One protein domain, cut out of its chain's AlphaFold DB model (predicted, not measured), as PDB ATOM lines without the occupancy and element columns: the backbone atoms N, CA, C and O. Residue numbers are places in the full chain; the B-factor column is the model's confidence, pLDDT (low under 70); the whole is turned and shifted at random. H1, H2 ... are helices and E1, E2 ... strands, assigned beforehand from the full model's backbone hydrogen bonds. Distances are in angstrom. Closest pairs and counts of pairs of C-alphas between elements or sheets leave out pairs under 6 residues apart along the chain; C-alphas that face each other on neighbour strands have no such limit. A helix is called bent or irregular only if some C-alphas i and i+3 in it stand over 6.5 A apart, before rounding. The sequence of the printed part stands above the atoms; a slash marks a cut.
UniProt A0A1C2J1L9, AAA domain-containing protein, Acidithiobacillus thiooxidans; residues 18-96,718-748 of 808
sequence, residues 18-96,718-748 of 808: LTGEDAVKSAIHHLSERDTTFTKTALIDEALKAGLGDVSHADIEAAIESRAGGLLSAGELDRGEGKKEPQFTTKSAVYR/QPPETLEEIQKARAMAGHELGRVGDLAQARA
ATOM      1  N   LEU A  18     -11.142  17.067 -65.952       68.69
ATOM      2  CA  LEU A  18     -10.858  17.177 -64.521       68.69
ATOM      3  C   LEU A  18     -10.846  15.794 -63.858       68.69
ATOM      4  O   LEU A  18     -11.687  14.948 -64.152       68.69
ATOM      5  N   THR A  19      -9.917  15.585 -62.925       82.12
ATOM      6  CA  THR A  19      -9.937  14.423 -62.029       82.12
ATOM      7  C   THR A  19     -10.741  14.722 -60.758       82.12
ATOM      8  O   THR A  19     -10.982  15.882 -60.414       82.12
ATOM      9  N   GLY A  20     -11.125  13.677 -60.012       80.62
ATOM     10  CA  GLY A  20     -11.737  13.835 -58.686       80.62
ATOM     11  C   GLY A  20     -10.866  14.637 -57.715       80.62
ATOM     12  O   GLY A  20     -11.381  15.465 -56.967       80.62
ATOM     13  N   GLU A  21      -9.542  14.465 -57.773       83.38
ATOM     14  CA  GLU A  21      -8.607  15.232 -56.944       83.38
ATOM     15  C   GLU A  21      -8.561  16.713 -57.322       83.38
ATOM     16  O   GLU A  21      -8.538  17.562 -56.430       83.38
ATOM     17  N   ASP A  22      -8.580  17.040 -58.619       78.69
ATOM     18  CA  ASP A  22      -8.611  18.430 -59.090       78.69
ATOM     19  C   ASP A  22      -9.895  19.135 -58.643       78.69
ATOM     20  O   ASP A  22      -9.851  20.267 -58.157       78.69
ATOM     21  N   ALA A  23     -11.032  18.439 -58.745       80.94
ATOM     22  CA  ALA A  23     -12.327  18.943 -58.302       80.94
ATOM     23  C   ALA A  23     -12.357  19.186 -56.784       80.94
ATOM     24  O   ALA A  23     -12.827  20.233 -56.340       80.94
ATOM     25  N   VAL A  24     -11.804  18.267 -55.983       86.19
ATOM     26  CA  VAL A  24     -11.701  18.434 -54.523       86.19
ATOM     27  C   VAL A  24     -10.745  19.570 -54.158       86.19
ATOM     28  O   VAL A  24     -11.097  20.398 -53.325       86.19
ATOM     29  N   LYS A  25      -9.570  19.680 -54.787       84.38
ATOM     30  CA  LYS A  25      -8.631  20.789 -54.533       84.38
ATOM     31  C   LYS A  25      -9.242  22.144 -54.894       84.38
ATOM     32  O   LYS A  25      -9.095  23.096 -54.129       84.38
ATOM     33  N   SER A  26      -9.952  22.232 -56.018       78.38
ATOM     34  CA  SER A  26     -10.698  23.431 -56.418       78.38
ATOM     35  C   SER A  26     -11.790  23.784 -55.399       78.38
ATOM     36  O   SER A  26     -11.856  24.921 -54.922       78.38
ATOM     37  N   ALA A  27     -12.569  22.791 -54.964       83.31
ATOM     38  CA  ALA A  27     -13.572  22.962 -53.919       83.31
ATOM     39  C   ALA A  27     -12.957  23.446 -52.601       83.31
ATOM     40  O   ALA A  27     -13.497  24.354 -51.976       83.31
ATOM     41  N   ILE A  28     -11.805  22.898 -52.200       84.50
ATOM     42  CA  ILE A  28     -11.064  23.350 -51.019       84.50
ATOM     43  C   ILE A  28     -10.651  24.811 -51.172       84.50
ATOM     44  O   ILE A  28     -10.858  25.573 -50.231       84.50
ATOM     45  N   HIS A  29     -10.091  25.218 -52.317       80.56
ATOM     46  CA  HIS A  29      -9.718  26.618 -52.554       80.56
ATOM     47  C   HIS A  29     -10.924  27.542 -52.396       80.56
ATOM     48  O   HIS A  29     -10.828  28.522 -51.665       80.56
ATOM     49  N   HIS A  30     -12.063  27.209 -53.006       76.56
ATOM     50  CA  HIS A  30     -13.262  28.046 -52.940       76.56
ATOM     51  C   HIS A  30     -13.911  28.062 -51.545       76.56
ATOM     52  O   HIS A  30     -14.263  29.125 -51.038       76.56
ATOM     53  N   LEU A  31     -14.034  26.910 -50.882       81.94
ATOM     54  CA  LEU A  31     -14.607  26.832 -49.533       81.94
ATOM     55  C   LEU A  31     -13.702  27.502 -48.496       81.94
ATOM     56  O   LEU A  31     -14.195  28.232 -47.639       81.94
ATOM     57  N   SER A  32     -12.383  27.342 -48.623       79.75
ATOM     58  CA  SER A  32     -11.402  27.978 -47.731       79.75
ATOM     59  C   SER A  32     -11.306  29.493 -47.930       79.75
ATOM     60  O   SER A  32     -10.680  30.165 -47.113       79.75
ATOM     61  N   GLU A  33     -11.911  30.064 -48.984       73.62
ATOM     62  CA  GLU A  33     -12.079  31.518 -49.066       73.62
ATOM     63  C   GLU A  33     -13.048  32.021 -47.992       73.62
ATOM     64  O   GLU A  33     -12.884  33.152 -47.556       73.62
ATOM     65  N   ARG A  34     -14.022  31.218 -47.532       71.94
ATOM     66  CA  ARG A  34     -15.094  31.658 -46.613       71.94
ATOM     67  C   ARG A  34     -15.085  30.959 -45.256       71.94
ATOM     68  O   ARG A  34     -15.358  31.601 -44.248       71.94
ATOM     69  N   ASP A  35     -14.731  29.680 -45.223       78.62
ATOM     70  CA  ASP A  35     -14.870  28.837 -44.037       78.62
ATOM     71  C   ASP A  35     -13.521  28.245 -43.586       78.62
ATOM     72  O   ASP A  35     -12.704  27.813 -44.398       78.62
ATOM     73  N   THR A  36     -13.276  28.196 -42.269       80.69
ATOM     74  CA  THR A  36     -12.099  27.512 -41.681       80.69
ATOM     75  C   THR A  36     -12.246  25.997 -41.686       80.69
ATOM     76  O   THR A  36     -11.261  25.258 -41.790       80.69
ATOM     77  N   THR A  37     -13.488  25.540 -41.548       85.50
ATOM     78  CA  THR A  37     -13.886  24.141 -41.576       85.50
ATOM     79  C   THR A  37     -15.109  23.994 -42.469       85.50
ATOM     80  O   THR A  37     -16.026  24.811 -42.437       85.50
ATOM     81  N   PHE A  38     -15.139  22.945 -43.281       88.12
ATOM     82  CA  PHE A  38     -16.227  22.692 -44.223       88.12
ATOM     83  C   PHE A  38     -16.755  21.273 -44.057       88.12
ATOM     84  O   PHE A  38     -16.021  20.343 -43.719       88.12
ATOM     85  N   THR A  39     -18.059  21.100 -44.251       88.94
ATOM     86  CA  THR A  39     -18.702  19.796 -44.077       88.94
ATOM     87  C   THR A  39     -18.483  18.896 -45.294       88.94
ATOM     88  O   THR A  39     -18.251  19.395 -46.399       88.94
ATOM     89  N   LYS A  40     -18.600  17.568 -45.125       89.62
ATOM     90  CA  LYS A  40     -18.491  16.622 -46.256       89.62
ATOM     91  C   LYS A  40     -19.458  16.987 -47.389       89.62
ATOM     92  O   LYS A  40     -19.053  16.981 -48.547       89.62
ATOM     93  N   THR A  41     -20.710  17.336 -47.078       89.44
ATOM     94  CA  THR A  41     -21.696  17.707 -48.105       89.44
ATOM     95  C   THR A  41     -21.308  18.989 -48.835       89.44
ATOM     96  O   THR A  41     -21.377  19.010 -50.056       89.44
ATOM     97  N   ALA A  42     -20.855  20.029 -48.126       86.75
ATOM     98  CA  ALA A  42     -20.423  21.269 -48.773       86.75
ATOM     99  C   ALA A  42     -19.235  21.033 -49.720       86.75
ATOM    100  O   ALA A  42     -19.216  21.562 -50.829       86.75
ATOM    101  N   LEU A  43     -18.283  20.192 -49.301       88.12
ATOM    102  CA  LEU A  43     -17.128  19.810 -50.108       88.12
ATOM    103  C   LEU A  43     -17.529  19.044 -51.373       88.12
ATOM    104  O   LEU A  43     -17.036  19.360 -52.452       88.12
ATOM    105  N   ILE A  44     -18.447  18.081 -51.256       89.00
ATOM    106  CA  ILE A  44     -18.968  17.324 -52.402       89.00
ATOM    107  C   ILE A  44     -19.743  18.237 -53.353       89.00
ATOM    108  O   ILE A  44     -19.492  18.203 -54.554       89.00
ATOM    109  N   ASP A  45     -20.661  19.054 -52.834       85.88
ATOM    110  CA  ASP A  45     -21.484  19.951 -53.649       85.88
ATOM    111  C   ASP A  45     -20.612  20.920 -54.450       85.88
ATOM    112  O   ASP A  45     -20.876  21.174 -55.626       85.88
ATOM    113  N   GLU A  46     -19.564  21.459 -53.830       83.38
ATOM    114  CA  GLU A  46     -18.657  22.384 -54.499       83.38
ATOM    115  C   GLU A  46     -17.718  21.672 -55.482       83.38
ATOM    116  O   GLU A  46     -17.521  22.160 -56.594       83.38
ATOM    117  N   ALA A  47     -17.224  20.478 -55.142       83.94
ATOM    118  CA  ALA A  47     -16.418  19.666 -56.053       83.94
ATOM    119  C   ALA A  47     -17.225  19.207 -57.276       83.94
ATOM    120  O   ALA A  47     -16.712  19.220 -58.392       83.94
ATOM    121  N   LEU A  48     -18.507  18.871 -57.108       82.50
ATOM    122  CA  LEU A  48     -19.405  18.539 -58.217       82.50
ATOM    123  C   LEU A  48     -19.640  19.736 -59.138       82.50
ATOM    124  O   LEU A  48     -19.710  19.558 -60.353       82.50
ATOM    125  N   LYS A  49     -19.754  20.953 -58.590       74.50
ATOM    126  CA  LYS A  49     -19.835  22.175 -59.407       74.50
ATOM    127  C   LYS A  49     -18.534  22.429 -60.164       74.50
ATOM    128  O   LYS A  49     -18.597  22.790 -61.335       74.50
ATOM    129  N   ALA A  50     -17.385  22.228 -59.520       71.75
ATOM    130  CA  ALA A  50     -16.076  22.406 -60.144       71.75
ATOM    131  C   ALA A  50     -15.808  21.362 -61.246       71.75
ATOM    132  O   ALA A  50     -15.287  21.701 -62.306       71.75
ATOM    133  N   GLY A  51     -16.204  20.106 -61.022       68.56
ATOM    134  CA  GLY A  51     -16.029  18.976 -61.941       68.56
ATOM    135  C   GLY A  51     -17.225  18.689 -62.854       68.56
ATOM    136  O   GLY A  51     -17.321  17.580 -63.385       68.56
ATOM    137  N   LEU A  52     -18.164  19.633 -63.008       66.06
ATOM    138  CA  LEU A  52     -19.458  19.393 -63.653       66.06
ATOM    139  C   LEU A  52     -19.287  18.876 -65.098       66.06
ATOM    140  O   LEU A  52     -18.862  19.609 -65.995       66.06
ATOM    141  N   GLY A  53     -19.662  17.610 -65.311       64.12
ATOM    142  CA  GLY A  53     -19.593  16.915 -66.603       64.12
ATOM    143  C   GLY A  53     -18.378  15.997 -66.788       64.12
ATOM    144  O   GLY A  53     -18.440  15.113 -67.640       64.12
ATOM    145  N   ASP A  54     -17.340  16.144 -65.962       68.81
ATOM    146  CA  ASP A  54     -16.086  15.380 -66.067       68.81
ATOM    147  C   ASP A  54     -15.871  14.388 -64.919       68.81
ATOM    148  O   ASP A  54     -15.165  13.396 -65.091       68.81
ATOM    149  N   VAL A  55     -16.494  14.632 -63.761       80.12
ATOM    150  CA  VAL A  55     -16.223  13.906 -62.514       80.12
ATOM    151  C   VAL A  55     -17.516  13.358 -61.911       80.12
ATOM    152  O   VAL A  55     -18.532  14.055 -61.856       80.12
ATOM    153  N   SER A  56     -17.498  12.108 -61.440       87.19
ATOM    154  CA  SER A  56     -18.637  11.510 -60.738       87.19
ATOM    155  C   SER A  56     -18.573  11.742 -59.224       87.19
ATOM    156  O   SER A  56     -17.517  12.003 -58.648       87.19
ATOM    157  N   HIS A  57     -19.711  11.577 -58.542       89.19
ATOM    158  CA  HIS A  57     -19.758  11.602 -57.076       89.19
ATOM    159  C   HIS A  57     -18.793  10.580 -56.443       89.19
ATOM    160  O   HIS A  57     -18.184  10.871 -55.420       89.19
ATOM    161  N   ALA A  58     -18.622   9.405 -57.062       88.75
ATOM    162  CA  ALA A  58     -17.730   8.361 -56.556       88.75
ATOM    163  C   ALA A  58     -16.249   8.768 -56.640       88.75
ATOM    164  O   ALA A  58     -15.493   8.504 -55.707       88.75
ATOM    165  N   ASP A  59     -15.846   9.457 -57.713       87.69
ATOM    166  CA  ASP A  59     -14.471   9.949 -57.876       87.69
ATOM    167  C   ASP A  59     -14.137  11.023 -56.830       87.69
ATOM    168  O   ASP A  59     -13.037  11.045 -56.277       87.69
ATOM    169  N   ILE A  60     -15.106  11.894 -56.521       88.44
ATOM    170  CA  ILE A  60     -14.978  12.925 -55.479       88.44
ATOM    171  C   ILE A  60     -14.883  12.281 -54.096       88.44
ATOM    172  O   ILE A  60     -14.030  12.667 -53.302       88.44
ATOM    173  N   GLU A  61     -15.727  11.293 -53.790       90.75
ATOM    174  CA  GLU A  61     -15.654  10.597 -52.503       90.75
ATOM    175  C   GLU A  61     -14.317   9.882 -52.314       90.75
ATOM    176  O   GLU A  61     -13.710  10.031 -51.253       90.75
ATOM    177  N   ALA A  62     -13.816   9.200 -53.348       89.94
ATOM    178  CA  ALA A  62     -12.499   8.570 -53.315       89.94
ATOM    179  C   ALA A  62     -11.376   9.597 -53.074       89.94
ATOM    180  O   ALA A  62     -10.474   9.342 -52.277       89.94
ATOM    181  N   ALA A  63     -11.453  10.777 -53.700       88.50
ATOM    182  CA  ALA A  63     -10.490  11.861 -53.496       88.50
ATOM    183  C   ALA A  63     -10.564  12.484 -52.085       88.50
ATOM    184  O   ALA A  63      -9.544  12.855 -51.502       88.50
ATOM    185  N   ILE A  64     -11.757  12.584 -51.491       90.06
ATOM    186  CA  ILE A  64     -11.916  13.032 -50.097       90.06
ATOM    187  C   ILE A  64     -11.330  11.986 -49.137       90.06
ATOM    188  O   ILE A  64     -10.629  12.341 -48.187       90.06
ATOM    189  N   GLU A  65     -11.580  10.698 -49.386       88.31
ATOM    190  CA  GLU A  65     -11.054   9.590 -48.580       88.31
ATOM    191  C   GLU A  65      -9.527   9.470 -48.672       88.31
ATOM    192  O   GLU A  65      -8.872   9.235 -47.652       88.31
ATOM    193  N   SER A  66      -8.943   9.723 -49.850       87.12
ATOM    194  CA  SER A  66      -7.488   9.807 -50.045       87.12
ATOM    195  C   SER A  66      -6.863  11.084 -49.469       87.12
ATOM    196  O   SER A  66      -5.640  11.229 -49.480       87.12
ATOM    197  N   ARG A  67      -7.680  11.990 -48.911       86.44
ATOM    198  CA  ARG A  67      -7.281  13.288 -48.347       86.44
ATOM    199  C   ARG A  67      -6.612  14.215 -49.365       86.44
ATOM    200  O   ARG A  67      -5.683  14.953 -49.016       86.44
ATOM    201  N   ALA A  68      -7.103  14.201 -50.603       81.06
ATOM    202  CA  ALA A  68      -6.623  15.068 -51.670       81.06
ATOM    203  C   ALA A  68      -6.549  16.534 -51.214       81.06
ATOM    204  O   ALA A  68      -7.447  17.051 -50.551       81.06
ATOM    205  N   GLY A  69      -5.447  17.204 -51.550       75.25
ATOM    206  CA  GLY A  69      -5.224  18.601 -51.185       75.25
ATOM    207  C   GLY A  69      -4.852  18.844 -49.716       75.25
ATOM    208  O   GLY A  69      -4.975  19.967 -49.229       75.25
ATOM    209  N   GLY A  70      -4.413  17.813 -48.987       81.81
ATOM    210  CA  GLY A  70      -3.979  17.956 -47.594       81.81
ATOM    211  C   GLY A  70      -5.145  18.116 -46.615       81.81
ATOM    212  O   GLY A  70      -5.024  18.843 -45.621       81.81
ATOM    213  N   LEU A  71      -6.273  17.457 -46.904       87.81
ATOM    214  CA  LEU A  71      -7.456  17.443 -46.046       87.81
ATOM    215  C   LEU A  71      -7.165  16.799 -44.689       87.81
ATOM    216  O   LEU A  71      -6.532  15.747 -44.574       87.81
ATOM    217  N   LEU A  72      -7.704  17.420 -43.651       88.88
ATOM    218  CA  LEU A  72      -7.635  16.980 -42.267       88.88
ATOM    219  C   LEU A  72      -9.045  16.869 -41.705       88.88
ATOM    220  O   LEU A  72      -9.908  17.674 -42.043       88.88
ATOM    221  N   SER A  73      -9.275  15.902 -40.821       87.44
ATOM    222  CA  SER A  73     -10.533  15.841 -40.076       87.44
ATOM    223  C   SER A  73     -10.574  16.970 -39.046       87.44
ATOM    224  O   SER A  73      -9.596  17.193 -38.336       87.44
ATOM    225  N   ALA A  74     -11.707  17.662 -38.977       84.38
ATOM    226  CA  ALA A  74     -11.953  18.813 -38.113       84.38
ATOM    227  C   ALA A  74     -13.134  18.566 -37.152       84.38
ATOM    228  O   ALA A  74     -13.811  19.499 -36.736       84.38
ATOM    229  N   GLY A  75     -13.408  17.297 -36.822       83.81
ATOM    230  CA  GLY A  75     -14.519  16.901 -35.954       83.81
ATOM    231  C   GLY A  75     -15.828  16.620 -36.699       83.81
ATOM    232  O   GLY A  75     -15.828  16.224 -37.867       83.81
ATOM    233  N   GLU A  76     -16.947  16.768 -35.990       82.31
ATOM    234  CA  GLU A  76     -18.296  16.493 -36.490       82.31
ATOM    235  C   GLU A  76     -19.241  17.648 -36.138       82.31
ATOM    236  O   GLU A  76     -19.315  18.067 -34.982       82.31
ATOM    237  N   LEU A  77     -20.019  18.105 -37.118       77.38
ATOM    238  CA  LEU A  77     -21.092  19.074 -36.931       77.38
ATOM    239  C   LEU A  77     -22.381  18.352 -36.523       77.38
ATOM    240  O   LEU A  77     -22.860  17.473 -37.244       77.38
ATOM    241  N   ASP A  78     -22.979  18.754 -35.402       75.25
ATOM    242  CA  ASP A  78     -24.318  18.299 -35.019       75.25
ATOM    243  C   ASP A  78     -25.374  19.024 -35.870       75.25
ATOM    244  O   ASP A  78     -25.557  20.240 -35.781       75.25
ATOM    245  N   ARG A  79     -26.073  18.271 -36.721       71.69
ATOM    246  CA  ARG A  79     -27.172  18.766 -37.565       71.69
ATOM    247  C   ARG A  79     -28.515  18.769 -36.820       71.69
ATOM    248  O   ARG A  79     -29.529  19.138 -37.415       71.69
ATOM    249  N   GLY A  80     -28.532  18.382 -35.546       61.50
ATOM    250  CA  GLY A  80     -29.737  18.108 -34.772       61.50
ATOM    251  C   GLY A  80     -30.292  16.709 -35.053       61.50
ATOM    252  O   GLY A  80     -29.869  16.012 -35.975       61.50
ATOM    253  N   GLU A  81     -31.254  16.277 -34.230       63.62
ATOM    254  CA  GLU A  81     -31.926  14.966 -34.355       63.62
ATOM    255  C   GLU A  81     -30.968  13.755 -34.307       63.62
ATOM    256  O   GLU A  81     -31.268  12.688 -34.841       63.62
ATOM    257  N   GLY A  82     -29.796  13.911 -33.680       67.06
ATOM    258  CA  GLY A  82     -28.775  12.863 -33.586       67.06
ATOM    259  C   GLY A  82     -27.983  12.627 -34.876       67.06
ATOM    260  O   GLY A  82     -27.203  11.676 -34.938       67.06
ATOM    261  N   LYS A  83     -28.156  13.468 -35.905       73.06
ATOM    262  CA  LYS A  83     -27.373  13.403 -37.143       73.06
ATOM    263  C   LYS A  83     -26.088  14.198 -36.977       73.06
ATOM    264  O   LYS A  83     -26.121  15.401 -36.735       73.06
ATOM    265  N   LYS A  84     -24.962  13.525 -37.174       81.69
ATOM    266  CA  LYS A  84     -23.641  14.143 -37.187       81.69
ATOM    267  C   LYS A  84     -23.063  14.108 -38.587       81.69
ATOM    268  O   LYS A  84     -23.227  13.118 -39.298       81.69
ATOM    269  N   GLU A  85     -22.401  15.184 -38.974       84.12
ATOM    270  CA  GLU A  85     -21.749  15.287 -40.271       84.12
ATOM    271  C   GLU A  85     -20.252  15.557 -40.094       84.12
ATOM    272  O   GLU A  85     -19.895  16.491 -39.378       84.12
ATOM    273  N   PRO A  86     -19.366  14.793 -40.755       87.62
ATOM    274  CA  PRO A  86     -17.933  15.043 -40.700       87.62
ATOM    275  C   PRO A  86     -17.573  16.439 -41.213       87.62
ATOM    276  O   PRO A  86     -18.075  16.880 -42.256       87.62
ATOM    277  N   GLN A  87     -16.661  17.097 -40.505       89.81
ATOM    278  CA  GLN A  87     -16.035  18.346 -40.919       89.81
ATOM    279  C   GLN A  87     -14.570  18.123 -41.285       89.81
ATOM    280  O   GLN A  87     -13.892  17.248 -40.735       89.81
ATOM    281  N   PHE A  88     -14.085  18.947 -42.206       90.50
ATOM    282  CA  PHE A  88     -12.715  18.932 -42.688       90.50
ATOM    283  C   PHE A  88     -12.092  20.328 -42.643       90.50
ATOM    284  O   PHE A  88     -12.791  21.336 -42.704       90.50
ATOM    285  N   THR A  89     -10.768  20.373 -42.550       90.69
ATOM    286  CA  THR A  89      -9.931  21.566 -42.738       90.69
ATOM    287  C   THR A  89      -8.687  21.185 -43.548       90.69
ATOM    288  O   THR A  89      -8.588  20.057 -44.033       90.69
ATOM    289  N   THR A  90      -7.724  22.090 -43.717       89.19
ATOM    290  CA  THR A  90      -6.486  21.829 -44.466       89.19
ATOM    291  C   THR A  90      -5.250  22.030 -43.602       89.19
ATOM    292  O   THR A  90      -5.222  22.907 -42.736       89.19
ATOM    293  N   LYS A  91      -4.177  21.279 -43.883       88.25
ATOM    294  CA  LYS A  91      -2.861  21.524 -43.265       88.25
ATOM    295  C   LYS A  91      -2.396  22.974 -43.454       88.25
ATOM    296  O   LYS A  91      -1.858  23.580 -42.536       88.25
ATOM    297  N   SER A  92      -2.640  23.546 -44.636       86.50
ATOM    298  CA  SER A  92      -2.258  24.925 -44.964       86.50
ATOM    299  C   SER A  92      -2.956  25.956 -44.066       86.50
ATOM    300  O   SER A  92      -2.310  26.897 -43.600       86.50
ATOM    301  N   ALA A  93      -4.248  25.767 -43.767       88.06
ATOM    302  CA  ALA A  93      -4.983  26.624 -42.837       88.06
ATOM    303  C   ALA A  93      -4.448  26.497 -41.401       88.06
ATOM    304  O   ALA A  93      -4.177  27.513 -40.765       88.06
ATOM    305  N   VAL A  94      -4.211  25.266 -40.936       90.31
ATOM    306  CA  VAL A  94      -3.653  24.983 -39.601       90.31
ATOM    307  C   VAL A  94      -2.297  25.665 -39.409       90.31
ATOM    308  O   VAL A  94      -2.104  26.397 -38.440       90.31
ATOM    309  N   TYR A  95      -1.360  25.473 -40.342       91.88
ATOM    310  CA  TYR A  95      -0.024  26.059 -40.215       91.88
ATOM    311  C   TYR A  95      -0.019  27.579 -40.388       91.88
ATOM    312  O   TYR A  95       0.825  28.246 -39.800       91.88
ATOM    313  N   ARG A  96      -0.965  28.151 -41.145       91.69
ATOM    314  CA  ARG A  96      -1.138  29.609 -41.212       91.69
ATOM    315  C   ARG A  96      -1.556  30.182 -39.859       91.69
ATOM    316  O   ARG A  96      -0.949  31.146 -39.412       91.69
ATOM    317  N   GLN A 718      -0.807  19.186 -33.409       84.31
ATOM    318  CA  GLN A 718       0.190  20.015 -32.759       84.31
ATOM    319  C   GLN A 718       1.163  20.526 -33.833       84.31
ATOM    320  O   GLN A 718       1.839  19.711 -34.469       84.31
ATOM    321  N   PRO A 719       1.186  21.840 -34.119       84.81
ATOM    322  CA  PRO A 719       2.146  22.407 -35.049       84.81
ATOM    323  C   PRO A 719       3.555  22.356 -34.431       84.81
ATOM    324  O   PRO A 719       3.678  22.223 -33.210       84.81
ATOM    325  N   PRO A 720       4.612  22.466 -35.253       87.94
ATOM    326  CA  PRO A 720       5.971  22.646 -34.750       87.94
ATOM    327  C   PRO A 720       6.074  23.854 -33.807       87.94
ATOM    328  O   PRO A 720       5.278  24.786 -33.912       87.94
ATOM    329  N   GLU A 721       7.049  23.842 -32.899       84.31
ATOM    330  CA  GLU A 721       7.206  24.904 -31.891       84.31
ATOM    331  C   GLU A 721       7.949  26.129 -32.434       84.31
ATOM    332  O   GLU A 721       7.736  27.241 -31.956       84.31
ATOM    333  N   THR A 722       8.808  25.948 -33.441       90.56
ATOM    334  CA  THR A 722       9.622  27.038 -33.988       90.56
ATOM    335  C   THR A 722       9.000  27.647 -35.241       90.56
ATOM    336  O   THR A 722       8.418  26.956 -36.084       90.56
ATOM    337  N   LEU A 723       9.172  28.961 -35.405       90.69
ATOM    338  CA  LEU A 723       8.649  29.691 -36.558       90.69
ATOM    339  C   LEU A 723       9.178  29.137 -37.895       90.69
ATOM    340  O   LEU A 723       8.414  29.008 -38.854       90.69
ATOM    341  N   GLU A 724      10.460  28.770 -37.963       91.00
ATOM    342  CA  GLU A 724      11.076  28.210 -39.174       91.00
ATOM    343  C   GLU A 724      10.466  26.861 -39.576       91.00
ATOM    344  O   GLU A 724      10.195  26.618 -40.755       91.00
ATOM    345  N   GLU A 725      10.221  25.973 -38.612       92.12
ATOM    346  CA  GLU A 725       9.608  24.670 -38.877       92.12
ATOM    347  C   GLU A 725       8.143  24.812 -39.290       92.12
ATOM    348  O   GLU A 725       7.704  24.128 -40.219       92.12
ATOM    349  N   ILE A 726       7.397  25.734 -38.668       90.75
ATOM    350  CA  ILE A 726       6.022  26.055 -39.075       90.75
ATOM    351  C   ILE A 726       6.005  26.548 -40.527       90.75
ATOM    352  O   ILE A 726       5.177  26.096 -41.320       90.75
ATOM    353  N   GLN A 727       6.933  27.428 -40.912       91.25
ATOM    354  CA  GLN A 727       7.031  27.937 -42.283       91.25
ATOM    355  C   GLN A 727       7.353  26.831 -43.293       91.25
ATOM    356  O   GLN A 727       6.716  26.769 -44.349       91.25
ATOM    357  N   LYS A 728       8.286  25.929 -42.965       90.56
ATOM    358  CA  LYS A 728       8.607  24.759 -43.800       90.56
ATOM    359  C   LYS A 728       7.389  23.847 -43.961       90.56
ATOM    360  O   LYS A 728       7.015  23.515 -45.087       90.56
ATOM    361  N   ALA A 729       6.717  23.511 -42.861       89.88
ATOM    362  CA  ALA A 729       5.512  22.684 -42.878       89.88
ATOM    363  C   ALA A 729       4.379  23.331 -43.695       89.88
ATOM    364  O   ALA A 729       3.699  22.662 -44.477       89.88
ATOM    365  N   ARG A 730       4.218  24.653 -43.581       89.56
ATOM    366  CA  ARG A 730       3.258  25.429 -44.368       89.56
ATOM    367  C   ARG A 730       3.579  25.417 -45.862       89.56
ATOM    368  O   ARG A 730       2.661  25.263 -46.666       89.56
ATOM    369  N   ALA A 731       4.848  25.568 -46.238       85.94
ATOM    370  CA  ALA A 731       5.278  25.513 -47.635       85.94
ATOM    371  C   ALA A 731       4.980  24.138 -48.255       85.94
ATOM    372  O   ALA A 731       4.372  24.063 -49.324       85.94
ATOM    373  N   MET A 732       5.300  23.056 -47.535       86.06
ATOM    374  CA  MET A 732       4.972  21.686 -47.950       86.06
ATOM    375  C   MET A 732       3.458  21.474 -48.087       86.06
ATOM    376  O   MET A 732       2.994  20.956 -49.100       86.06
ATOM    377  N   ALA A 733       2.667  21.939 -47.115       84.88
ATOM    378  CA  ALA A 733       1.207  21.850 -47.169       84.88
ATOM    379  C   ALA A 733       0.600  22.642 -48.342       84.88
ATOM    380  O   ALA A 733      -0.398  22.221 -48.926       84.88
ATOM    381  N   GLY A 734       1.198  23.781 -48.705       79.81
ATOM    382  CA  GLY A 734       0.819  24.542 -49.895       79.81
ATOM    383  C   GLY A 734       1.085  23.775 -51.192       79.81
ATOM    384  O   GLY A 734       0.256  23.812 -52.101       79.81
ATOM    385  N   HIS A 735       2.196  23.039 -51.259       77.81
ATOM    386  CA  HIS A 735       2.519  22.176 -52.394       77.81
ATOM    387  C   HIS A 735       1.550  20.982 -52.504       77.81
ATOM    388  O   HIS A 735       1.071  20.688 -53.595       77.81
ATOM    389  N   GLU A 736       1.187  20.345 -51.382       77.25
ATOM    390  CA  GLU A 736       0.188  19.255 -51.341       77.25
ATOM    391  C   GLU A 736      -1.204  19.701 -51.825       77.25
ATOM    392  O   GLU A 736      -1.876  18.971 -52.564       77.25
ATOM    393  N   LEU A 737      -1.644  20.904 -51.430       74.31
ATOM    394  CA  LEU A 737      -2.894  21.498 -51.917       74.31
ATOM    395  C   LEU A 737      -2.838  21.781 -53.428       74.31
ATOM    396  O   LEU A 737      -3.864  21.750 -54.109       74.31
ATOM    397  N   GLY A 738      -1.632  22.004 -53.952       65.50
ATOM    398  CA  GLY A 738      -1.370  22.377 -55.331       65.50
ATOM    399  C   GLY A 738      -1.774  23.822 -55.627       65.50
ATOM    400  O   GLY A 738      -2.689  24.394 -55.019       65.50
ATOM    401  N   ARG A 739      -1.128  24.424 -56.633       55.44
ATOM    402  CA  ARG A 739      -1.532  25.722 -57.195       55.44
ATOM    403  C   ARG A 739      -2.775  25.561 -58.080       55.44
ATOM    404  O   ARG A 739      -2.776  25.936 -59.245       55.44
ATOM    405  N   VAL A 740      -3.852  24.975 -57.566       48.94
ATOM    406  CA  VAL A 740      -5.076  24.766 -58.363       48.94
ATOM    407  C   VAL A 740      -5.788  26.094 -58.663       48.94
ATOM    408  O   VAL A 740      -6.426  26.219 -59.700       48.94
ATOM    409  N   GLY A 741      -5.519  27.147 -57.881       46.91
ATOM    410  CA  GLY A 741      -5.879  28.522 -58.248       46.91
ATOM    411  C   GLY A 741      -5.150  29.076 -59.485       46.91
ATOM    412  O   GLY A 741      -5.671  30.004 -60.101       46.91
ATOM    413  N   ASP A 742      -4.007  28.492 -59.870       45.56
ATOM    414  CA  ASP A 742      -3.223  28.874 -61.049       45.56
ATOM    415  C   ASP A 742      -3.195  27.789 -62.131       45.56
ATOM    416  O   ASP A 742      -2.693  28.068 -63.204       45.56
ATOM    417  N   LEU A 743      -3.753  26.587 -61.960       41.59
ATOM    418  CA  LEU A 743      -3.791  25.603 -63.057       41.59
ATOM    419  C   LEU A 743      -4.655  26.096 -64.223       41.59
ATOM    420  O   LEU A 743      -4.305  25.883 -65.376       41.59
ATOM    421  N   ALA A 744      -5.732  26.829 -63.940       41.78
ATOM    422  CA  ALA A 744      -6.515  27.544 -64.944       41.78
ATOM    423  C   ALA A 744      -5.701  28.648 -65.653       41.78
ATOM    424  O   ALA A 744      -5.854  28.848 -66.856       41.78
ATOM    425  N   GLN A 745      -4.809  29.334 -64.929       37.16
ATOM    426  CA  GLN A 745      -3.991  30.438 -65.440       37.16
ATOM    427  C   GLN A 745      -2.727  29.941 -66.170       37.16
ATOM    428  O   GLN A 745      -2.391  30.459 -67.227       37.16
ATOM    429  N   ALA A 746      -2.093  28.878 -65.680       38.88
ATOM    430  CA  ALA A 746      -0.985  28.150 -66.289       38.88
ATOM    431  C   ALA A 746      -1.442  27.391 -67.546       38.88
ATOM    432  O   ALA A 746      -0.770  27.448 -68.575       38.88
ATOM    433  N   ARG A 747      -2.646  26.790 -67.531       42.78
ATOM    434  CA  ARG A 747      -3.291  26.232 -68.737       42.78
ATOM    435  C   ARG A 747      -3.693  27.326 -69.733       42.78
ATOM    436  O   ARG A 747      -3.564  27.104 -70.933       42.78
ATOM    437  N   ALA A 748      -4.134  28.501 -69.267       39.47
ATOM    438  CA  ALA A 748      -4.435  29.652 -70.128       39.47
ATOM    439  C   ALA A 748      -3.181  30.301 -70.745       39.47
ATOM    440  O   ALA A 748      -3.261  30.849 -71.843       39.47
TER     441      ALA A 748
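What this domain is: This is residues 18 to 96 and 718 to 748 of the 808 residues of the protein "AAA domain-containing protein" of Acidithiobacillus thiooxidans (UniProt A0A1C2J1L9). A long hairpin of two strands, E1 and E2, reaches away from a cluster of three crossed helices, H1, H2 and H3, with H1 at the middle of the domain. At the other end of the hairpin H4 follows E2 directly, the long helix H5 packs on H4, and H6 meets H1 and reaches away from the hairpin's turn. The printed part has 110 residues, with six named helices and two named strands in the order H1 H2 H3 E1 E2 H4 H5 H6; the sheet, E1 - E2, is antiparallel and the class is mostly helix. The whole is compact, with a radius of gyration of the C-alphas of 14.6 A and spans of 45 by 41 by 23 A.

Where its parts are: Find C-alpha 71 at (-7.456, 17.443, -46.046); from there E1 runs over residues 71 to 78, 20.2 A long. E2, residues 84 to 90, comes back over 20.2 A, and H4 takes residues 91 to 96. Earlier, H1 begins at C-alpha 20, (-11.737, 13.835, -58.686), and covers residues 20 to 31 in 16.2 A. H2 is residues 40 to 50, 15.2 A, and H3 residues 57 to 65, 12.3 A. After the cut look for H5, residues 723 to 737, 20.9 A, then H6, residues 740 to 748, 12.8 A, ending at C-alpha 748, (-4.435, 29.652, -70.128). H6 is only just irregular: C-alphas 741 and 744 are 6.8 A apart.

How they stand to each other: Start at the hairpin E1 and E2, antiparallel at 150 degrees, where N 72 and O 89 are 2.8 A apart and N 87 and O 75 are 2.9 A apart, both within hydrogen-bond range. Residues 38 to 39 pair antiparallel with residues 87 to 88 of E2. H1 and E2 are near each other. H1 is the hub: it touches H2, about perpendicular at 74 degrees, with the C-alphas of Ala 23 and Ala 47 closest at 4.7 A. With residues 20 to 24 alone it touches H3, Gly 20 to Ile 60 being the closest C-alphas at 4.6 A. It touches H6 too, closest at Ser 26 and Val 740, C-alphas 6.1 A apart. H4 touches H5, opposite ways at 38 degrees, only just a steep tilt, with the C-alphas of Ser 92 and Ala 733 closest at 5.1 A. Every O i to N i+4 pair is within hydrogen-bond range in H1, H2, H3, H4 and H5; in H6, 3 of 5 are.

The domain as a whole: Look at Glu 81 and Ala 748 for the two C-alphas farthest apart, 47.4 A. Residues 97 to 717 are not printed, and C-alphas 96 and 718 are 12.9 A apart across the cut. Of the links printed whole, none is long. The mean pLDDT of the printed part is 79.4; residue 18 and residues 51 to 54, 80 to 82 and 738 to 748 are under 70.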